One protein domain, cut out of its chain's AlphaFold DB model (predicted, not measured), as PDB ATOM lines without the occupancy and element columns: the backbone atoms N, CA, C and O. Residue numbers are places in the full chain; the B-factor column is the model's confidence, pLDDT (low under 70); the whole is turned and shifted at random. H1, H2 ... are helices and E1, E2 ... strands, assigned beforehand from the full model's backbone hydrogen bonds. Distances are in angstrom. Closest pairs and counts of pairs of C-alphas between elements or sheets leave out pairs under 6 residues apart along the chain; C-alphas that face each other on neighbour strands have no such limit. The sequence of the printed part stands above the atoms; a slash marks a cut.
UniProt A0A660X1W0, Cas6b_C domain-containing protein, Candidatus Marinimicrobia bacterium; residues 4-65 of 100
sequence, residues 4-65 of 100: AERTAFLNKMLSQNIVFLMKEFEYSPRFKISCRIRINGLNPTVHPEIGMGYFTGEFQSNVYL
ATOM      1  N   ALA A   4      36.766 -32.200 -32.276       89.06
ATOM      2  CA  ALA A   4      36.767 -33.003 -33.498       89.06
ATOM      3  C   ALA A   4      37.641 -34.263 -33.378       89.06
ATOM      4  O   ALA A   4      37.206 -35.356 -33.733       89.06
ATOM      5  N   GLU A   5      38.844 -34.132 -32.817       92.25
ATOM      6  CA  GLU A   5      39.761 -35.255 -32.609       92.25
ATOM      7  C   GLU A   5      39.181 -36.269 -31.620       92.25
ATOM      8  O   GLU A   5      39.178 -37.467 -31.898       92.25
ATOM      9  N   ARG A   6      38.640 -35.804 -30.483       91.62
ATOM     10  CA  ARG A   6      37.993 -36.677 -29.484       91.62
ATOM     11  C   ARG A   6      36.826 -37.448 -30.100       91.62
ATOM     12  O   ARG A   6      36.683 -38.644 -29.870       91.62
ATOM     13  N   THR A   7      36.027 -36.777 -30.926       93.56
ATOM     14  CA  THR A   7      34.903 -37.394 -31.647       93.56
ATOM     15  C   THR A   7      35.395 -38.459 -32.627       93.56
ATOM     16  O   THR A   7      34.869 -39.570 -32.652       93.56
ATOM     17  N   ALA A   8      36.433 -38.154 -33.413       93.56
ATOM     18  CA  ALA A   8      37.042 -39.107 -34.337       93.56
ATOM     19  C   ALA A   8      37.626 -40.325 -33.603       93.56
ATOM     20  O   ALA A   8      37.459 -41.459 -34.057       93.56
ATOM     21  N   PHE A   9      38.248 -40.103 -32.444       93.06
ATOM     22  CA  PHE A   9      38.771 -41.165 -31.592       93.06
ATOM     23  C   PHE A   9      37.657 -42.084 -31.078       93.06
ATOM     24  O   PHE A   9      37.746 -43.298 -31.253       93.06
ATOM     25  N   LEU A  10      36.577 -41.525 -30.530       93.88
ATOM     26  CA  LEU A  10      35.431 -42.304 -30.051       93.88
ATOM     27  C   LEU A  10      34.732 -43.074 -31.185       93.88
ATOM     28  O   LEU A  10      34.411 -44.247 -31.010       93.88
ATOM     29  N   ASN A  11      34.571 -42.474 -32.371       95.19
ATOM     30  CA  ASN A  11      34.050 -43.173 -33.555       95.19
ATOM     31  C   ASN A  11      34.927 -44.371 -33.948       95.19
ATOM     32  O   ASN A  11      34.412 -45.448 -34.267       95.19
ATOM     33  N   LYS A  12      36.255 -44.189 -33.931       94.75
ATOM     34  CA  LYS A  12      37.221 -45.248 -34.242       94.75
ATOM     35  C   LYS A  12      37.157 -46.367 -33.205       94.75
ATOM     36  O   LYS A  12      37.049 -47.525 -33.597       94.75
ATOM     37  N   MET A  13      37.171 -46.017 -31.921       94.75
ATOM     38  CA  MET A  13      37.092 -46.969 -30.813       94.75
ATOM     39  C   MET A  13      35.803 -47.796 -30.889       94.75
ATOM     40  O   MET A  13      35.859 -49.019 -30.855       94.75
ATOM     41  N   LEU A  14      34.646 -47.156 -31.091       94.94
ATOM     42  CA  LEU A  14      33.371 -47.863 -31.222       94.94
ATOM     43  C   LEU A  14      33.350 -48.799 -32.440       94.94
ATOM     44  O   LEU A  14      32.922 -49.944 -32.335       94.94
ATOM     45  N   SER A  15      33.886 -48.349 -33.580       95.31
ATOM     46  CA  SER A  15      34.006 -49.202 -34.771       95.31
ATOM     47  C   SER A  15      34.893 -50.425 -34.502       95.31
ATOM     48  O   SER A  15      34.570 -51.523 -34.946       95.31
ATOM     49  N   GLN A  16      35.988 -50.262 -33.752       94.25
ATOM     50  CA  GLN A  16      36.868 -51.367 -33.358       94.25
ATOM     51  C   GLN A  16      36.192 -52.330 -32.376       94.25
ATOM     52  O   GLN A  16      36.356 -53.536 -32.538       94.25
ATOM     53  N   ASN A  17      35.393 -51.829 -31.429       94.62
ATOM     54  CA  ASN A  17      34.627 -52.671 -30.505       94.62
ATOM     55  C   ASN A  17      33.635 -53.572 -31.252       94.62
ATOM     56  O   ASN A  17      33.514 -54.749 -30.929       94.62
ATOM     57  N   ILE A  18      32.973 -53.054 -32.293       94.88
ATOM     58  CA  ILE A  18      32.089 -53.868 -33.140       94.88
ATOM     59  C   ILE A  18      32.889 -54.893 -33.951       94.88
ATOM     60  O   ILE A  18      32.482 -56.047 -34.033       94.88
ATOM     61  N   VAL A  19      34.025 -54.504 -34.547       93.88
ATOM     62  CA  VAL A  19      34.889 -55.455 -35.273       93.88
ATOM     63  C   VAL A  19      35.352 -56.581 -34.348       93.88
ATOM     64  O   VAL A  19      35.356 -57.735 -34.762       93.88
ATOM     65  N   PHE A  20      35.751 -56.248 -33.120       92.69
ATOM     66  CA  PHE A  20      36.135 -57.225 -32.108       92.69
ATOM     67  C   PHE A  20      34.982 -58.186 -31.827       92.69
ATOM     68  O   PHE A  20      35.140 -59.387 -31.998       92.69
ATOM     69  N   LEU A  21      33.799 -57.650 -31.527       92.31
ATOM     70  CA  LEU A  21      32.620 -58.458 -31.258       92.31
ATOM     71  C   LEU A  21      32.273 -59.405 -32.417       92.31
ATOM     72  O   LEU A  21      31.984 -60.570 -32.192       92.31
ATOM     73  N   MET A  22      32.333 -58.931 -33.663       91.50
ATOM     74  CA  MET A  22      32.088 -59.782 -34.830       91.50
ATOM     75  C   MET A  22      33.067 -60.955 -34.915       91.50
ATOM     76  O   MET A  22      32.652 -62.065 -35.235       91.50
ATOM     77  N   LYS A  23      34.345 -60.727 -34.594       91.81
ATOM     78  CA  LYS A  23      35.361 -61.786 -34.580       91.81
ATOM     79  C   LYS A  23      35.108 -62.826 -33.493       91.81
ATOM     80  O   LYS A  23      35.346 -63.997 -33.759       91.81
ATOM     81  N   GLU A  24      34.606 -62.417 -32.329       90.94
ATOM     82  CA  GLU A  24      34.218 -63.347 -31.255       90.94
ATOM     83  C   GLU A  24      33.097 -64.304 -31.696       90.94
ATOM     84  O   GLU A  24      33.033 -65.435 -31.232       90.94
ATOM     85  N   PHE A  25      32.253 -63.887 -32.644       89.69
ATOM     86  CA  PHE A  25      31.239 -64.738 -33.281       89.69
ATOM     87  C   PHE A  25      31.713 -65.370 -34.600       89.69
ATOM     88  O   PHE A  25      30.893 -65.703 -35.454       89.69
ATOM     89  N   GLU A  26      33.029 -65.471 -34.812       92.69
ATOM     90  CA  GLU A  26      33.653 -66.034 -36.022       92.69
ATOM     91  C   GLU A  26      33.223 -65.341 -37.335       92.69
ATOM     92  O   GLU A  26      33.414 -65.855 -38.441       92.69
ATOM     93  N   TYR A  27      32.691 -64.119 -37.245       90.00
ATOM     94  CA  TYR A  27      32.267 -63.332 -38.395       90.00
ATOM     95  C   TYR A  27      33.373 -62.373 -38.840       90.00
ATOM     96  O   TYR A  27      33.733 -61.415 -38.155       90.00
ATOM     97  N   SER A  28      33.886 -62.590 -40.052       88.44
ATOM     98  CA  SER A  28      34.842 -61.685 -40.696       88.44
ATOM     99  C   SER A  28      34.137 -60.809 -41.743       88.44
ATOM    100  O   SER A  28      33.843 -61.287 -42.844       88.44
ATOM    101  N   PRO A  29      33.849 -59.525 -41.446       83.50
ATOM    102  CA  PRO A  29      33.146 -58.651 -42.377       83.50
ATOM    103  C   PRO A  29      33.989 -58.396 -43.633       83.50
ATOM    104  O   PRO A  29      35.146 -57.985 -43.557       83.50
ATOM    105  N   ARG A  30      33.378 -58.558 -44.813       89.81
ATOM    106  CA  ARG A  30      33.986 -58.212 -46.118       89.81
ATOM    107  C   ARG A  30      33.914 -56.717 -46.454       89.81
ATOM    108  O   ARG A  30      34.291 -56.301 -47.544       89.81
ATOM    109  N   PHE A  31      33.397 -55.909 -45.535       90.12
ATOM    110  CA  PHE A  31      33.212 -54.472 -45.681       90.12
ATOM    111  C   PHE A  31      33.774 -53.748 -44.459       90.12
ATOM    112  O   PHE A  31      33.914 -54.316 -43.377       90.12
ATOM    113  N   LYS A  32      34.076 -52.459 -44.621       90.56
ATOM    114  CA  LYS A  32      34.539 -51.627 -43.510       90.56
ATOM    115  C   LYS A  32      33.369 -51.285 -42.587       90.56
ATOM    116  O   LYS A  32      32.402 -50.655 -43.019       90.56
ATOM    117  N   ILE A  33      33.485 -51.647 -41.314       92.44
ATOM    118  CA  ILE A  33      32.560 -51.187 -40.276       92.44
ATOM    119  C   ILE A  33      32.785 -49.695 -40.044       92.44
ATOM    120  O   ILE A  33      33.923 -49.244 -39.871       92.44
ATOM    121  N   SER A  34      31.700 -48.928 -40.051       91.25
ATOM    122  CA  SER A  34      31.705 -47.505 -39.739       91.25
ATOM    123  C   SER A  34      30.687 -47.201 -38.648       91.25
ATOM    124  O   SER A  34      29.591 -47.761 -38.613       91.25
ATOM    125  N   CYS A  35      31.073 -46.310 -37.737       93.69
ATOM    126  CA  CYS A  35      30.208 -45.803 -36.683       93.69
ATOM    127  C   CYS A  35      30.301 -44.288 -36.590       93.69
ATOM    128  O   CYS A  35      31.364 -43.700 -36.815       93.69
ATOM    129  N   ARG A  36      29.189 -43.668 -36.204       95.06
ATOM    130  CA  ARG A  36      29.120 -42.245 -35.887       95.06
ATOM    131  C   ARG A  36      28.369 -42.043 -34.580       95.06
ATOM    132  O   ARG A  36      27.166 -42.290 -34.527       95.06
ATOM    133  N   ILE A  37      29.073 -41.570 -33.558       94.94
ATOM    134  CA  ILE A  37      28.487 -41.204 -32.271       94.94
ATOM    135  C   ILE A  37      27.580 -39.976 -32.407       94.94
ATOM    136  O   ILE A  37      27.820 -39.077 -33.223       94.94
ATOM    137  N   ARG A  38      26.549 -39.947 -31.572       91.69
ATOM    138  CA  ARG A  38      25.585 -38.869 -31.359       91.69
ATOM    139  C   ARG A  38      25.382 -38.739 -29.847       91.69
ATOM    140  O   ARG A  38      24.422 -39.253 -29.283       91.69
ATOM    141  N   ILE A  39      26.349 -38.104 -29.187       87.81
ATOM    142  CA  ILE A  39      26.364 -37.928 -27.730       87.81
ATOM    143  C   ILE A  39      26.373 -36.443 -27.364       87.81
ATOM    144  O   ILE A  39      27.011 -35.631 -28.039       87.81
ATOM    145  N   ASN A  40      25.674 -36.095 -26.283       79.56
ATOM    146  CA  ASN A  40      25.641 -34.736 -25.750       79.56
ATOM    147  C   ASN A  40      26.864 -34.524 -24.848       79.56
ATOM    148  O   ASN A  40      26.829 -34.794 -23.652       79.56
ATOM    149  N   GLY A  41      27.960 -34.060 -25.447       83.88
ATOM    150  CA  GLY A  41      29.228 -33.830 -24.756       83.88
ATOM    151  C   GLY A  41      30.217 -34.988 -24.901       83.88
ATOM    152  O   GLY A  41      29.852 -36.136 -25.119       83.88
ATOM    153  N   LEU A  42      31.509 -34.664 -24.814       87.44
ATOM    154  CA  LEU A  42      32.606 -35.620 -25.030       87.44
ATOM    155  C   LEU A  42      33.280 -36.058 -23.728       87.44
ATOM    156  O   LEU A  42      34.289 -36.761 -23.779       87.44
ATOM    157  N   ASN A  43      32.768 -35.625 -22.575       89.81
ATOM    158  CA  ASN A  43      33.328 -35.960 -21.270       89.81
ATOM    159  C   ASN A  43      32.714 -37.269 -20.759       89.81
ATOM    160  O   ASN A  43      31.489 -37.389 -20.767       89.81
ATOM    161  N   PRO A  44      33.539 -38.242 -20.340       91.00
ATOM    162  CA  PRO A  44      33.023 -39.469 -19.760       91.00
ATOM    163  C   PRO A  44      32.407 -39.183 -18.389       91.00
ATOM    164  O   PRO A  44      32.907 -38.345 -17.636       91.00
ATOM    165  N   THR A  45      31.358 -39.925 -18.047       92.38
ATOM    166  CA  THR A  45      30.916 -40.052 -16.655       92.38
ATOM    167  C   THR A  45      31.799 -41.090 -15.982       92.38
ATOM    168  O   THR A  45      32.037 -42.150 -16.553       92.38
ATOM    169  N   VAL A  46      32.327 -40.793 -14.799       92.75
ATOM    170  CA  VAL A  46      33.183 -41.728 -14.061       92.75
ATOM    171  C   VAL A  46      32.328 -42.473 -13.053       92.75
ATOM    172  O   VAL A  46      31.644 -41.855 -12.241       92.75
ATOM    173  N   HIS A  47      32.365 -43.801 -13.100       88.81
ATOM    174  CA  HIS A  47      31.684 -44.607 -12.102       88.81
ATOM    175  C   HIS A  47      32.422 -44.496 -10.756       88.81
ATOM    176  O   HIS A  47      33.622 -44.778 -10.710       88.81
ATOM    177  N   PRO A  48      31.734 -44.140  -9.657       86.56
ATOM    178  CA  PRO A  48      32.376 -43.751  -8.399       86.56
ATOM    179  C   PRO A  48      33.207 -44.870  -7.759       86.56
ATOM    180  O   PRO A  48      34.289 -44.610  -7.252       86.56
ATOM    181  N   GLU A  49      32.733 -46.118  -7.819       86.25
ATOM    182  CA  GLU A  49      33.410 -47.245  -7.155       86.25
ATOM    183  C   GLU A  49      34.531 -47.885  -7.986       86.25
ATOM    184  O   GLU A  49      35.563 -48.271  -7.452       86.25
ATOM    185  N   ILE A  50      34.340 -48.016  -9.303       84.75
ATOM    186  CA  ILE A  50      35.287 -48.714 -10.191       84.75
ATOM    187  C   ILE A  50      36.262 -47.758 -10.889       84.75
ATOM    188  O   ILE A  50      37.182 -48.217 -11.560       84.75
ATOM    189  N   GLY A  51      36.040 -46.441 -10.808       87.94
ATOM    190  CA  GLY A  51      36.887 -45.417 -11.432       87.94
ATOM    191  C   GLY A  51      36.884 -45.411 -12.967       87.94
ATOM    192  O   GLY A  51      37.640 -44.666 -13.586       87.94
ATOM    193  N   MET A  52      36.048 -46.232 -13.607       88.06
ATOM    194  CA  MET A  52      35.977 -46.340 -15.063       88.06
ATOM    195  C   MET A  52      35.089 -45.252 -15.664       88.06
ATOM    196  O   MET A  52      33.978 -45.005 -15.194       88.06
ATOM    197  N   GLY A  53      35.574 -44.638 -16.745       90.88
ATOM    198  CA  GLY A  53      34.809 -43.690 -17.547       90.88
ATOM    199  C   GLY A  53      33.877 -44.391 -18.536       90.88
ATOM    200  O   GLY A  53      34.307 -45.291 -19.258       90.88
ATOM    201  N   TYR A  54      32.626 -43.948 -18.612       91.62
ATOM    202  CA  TYR A  54      31.636 -44.416 -19.577       91.62
ATOM    203  C   TYR A  54      30.927 -43.252 -20.274       91.62
ATOM    204  O   TYR A  54      30.904 -42.116 -19.794       91.62
ATOM    205  N   PHE A  55      30.357 -43.547 -21.439       93.12
ATOM    206  CA  PHE A  55      29.572 -42.611 -22.235       93.12
ATOM    207  C   PHE A  55      28.146 -43.133 -22.367       93.12
ATOM    208  O   PHE A  55      27.940 -44.334 -22.536       93.12
ATOM    209  N   THR A  56      27.180 -42.220 -22.348       91.88
ATOM    210  CA  THR A  56      25.768 -42.519 -22.600       91.88
ATOM    211  C   THR A  56      25.278 -41.660 -23.758       91.88
ATOM    212  O   THR A  56      25.560 -40.464 -23.819       91.88
ATOM    213  N   GLY A  57      24.555 -42.277 -24.687       92.69
ATOM    214  CA  GLY A  57      23.930 -41.605 -25.819       92.69
ATOM    215  C   GLY A  57      23.763 -42.545 -27.004       92.69
ATOM    216  O   GLY A  57      23.754 -43.764 -26.842       92.69
ATOM    217  N   GLU A  58      23.629 -41.975 -28.197       94.38
ATOM    218  CA  GLU A  58      23.293 -42.724 -29.402       94.38
ATOM    219  C   GLU A  58      24.493 -42.870 -30.338       94.38
ATOM    220  O   GLU A  58      25.468 -42.114 -30.293       94.38
ATOM    221  N   PHE A  59      24.406 -43.824 -31.259       94.62
ATOM    222  CA  PHE A  59      25.287 -43.892 -32.414       94.62
ATOM    223  C   PHE A  59      24.555 -44.513 -33.599       94.62
ATOM    224  O   PHE A  59      23.504 -45.133 -33.464       94.62
ATOM    225  N   GLN A  60      25.127 -44.337 -34.782       94.44
ATOM    226  CA  GLN A  60      24.691 -45.013 -35.996       94.44
ATOM    227  C   GLN A  60      25.810 -45.906 -36.501       94.44
ATOM    228  O   GLN A  60      26.978 -45.510 -36.454       94.44
ATOM    229  N   SER A  61      25.450 -47.078 -37.014       93.75
ATOM    230  CA  SER A  61      26.381 -47.997 -37.657       93.75
ATOM    231  C   SER A  61      25.796 -48.562 -38.948       93.75
ATOM    232  O   SER A  61      24.584 -48.542 -39.157       93.75
ATOM    233  N   ASN A  62      26.672 -49.050 -39.822       94.00
ATOM    234  CA  ASN A  62      26.308 -49.778 -41.033       94.00
ATOM    235  C   ASN A  62      26.134 -51.291 -40.806       94.00
ATOM    236  O   ASN A  62      26.021 -52.038 -41.778       94.00
ATOM    237  N   VAL A  63      26.128 -51.747 -39.551       91.31
ATOM    238  CA  VAL A  63      25.919 -53.150 -39.180       91.31
ATOM    239  C   VAL A  63      24.632 -53.321 -38.384       91.31
ATOM    240  O   VAL A  63      24.206 -52.415 -37.669       91.31
ATOM    241  N   TYR A  64      24.017 -54.497 -38.503       89.12
ATOM    242  CA  TYR A  64      22.943 -54.892 -37.603       89.12
ATOM    243  C   TYR A  64      23.546 -55.364 -36.280       89.12
ATOM    244  O   TYR A  64      24.457 -56.190 -36.273       89.12
ATOM    245  N   LEU A  65      23.029 -54.829 -35.180       90.75
ATOM    246  CA  LEU A  65      23.400 -55.212 -33.828       90.75
ATOM    247  C   LEU A  65      22.115 -55.646 -33.109       90.75
ATOM    248  O   LEU A  65      21.176 -54.845 -33.073       90.75
TER     249      LEU A  65
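AT A GLANCE: This is residues 4 to 65 of the 100 residues of the protein "Cas6b_C domain-containing protein" of Candidatus Marinimicrobia bacterium (UniProt A0A660X1W0). One long helix, H1, packs against a small two-stranded hairpin, with E1 nearer to it than E2. From the end of the strand pair where E1 leaves and E2 enters, residues 39 to 57 make a long loop that reaches away and folds back on itself. The printed part has 62 residues, with one named helix and two named strands in the order H1, E1, E2; the sheet, E1 - E2, is antiparallel. The class is mixed, helices and strands, with under half of the residues in named elements. The whole is loose, with a radius of gyration of the C-alphas of 13.2 A and spans of 38 by 27 by 18 A.

HOW THE PARTS SIT: E1, residues 35 to 38, and E2, residues 58 to 61, form a hairpin, antiparallel with 160 degrees between their directions. N 38 and O 58 are 2.7 A apart and N 60 and O 36 are 2.9 A apart, both within hydrogen-bond range. H1, residues 4 to 24, comes closest to E1 at the C-alphas of Ser 15 and Cys 35, 5.4 A apart. H1 and E2 are near each other, with 7 pairs of C-alphas within 10 A. In H1 every O i to N i+4 pair is within hydrogen-bond range.

IN THESE COORDINATES: E1 begins at C-alpha 35 (30.208, -45.803, -36.683) and is 9.9 A long from first to last C-alpha. E2 is 10.3 A long and ends at C-alpha 61 (26.381, -47.997, -37.657). H1 is 30.5 A long and begins at C-alpha 4 (36.767, -33.003, -33.498).

THE WHOLE: The two C-alphas farthest apart, those of Arg 30 and Glu 49, are 40.5 A apart. The link from E1 to E2 is long, with 19 residues; within it residues 45 to 46 pair with residues 53 to 54, antiparallel. The link from H1 to E1 is short, with 10 residues. The printed part has no cut. The mean pLDDT of the printed part is 91.3, and no printed residue is under 70.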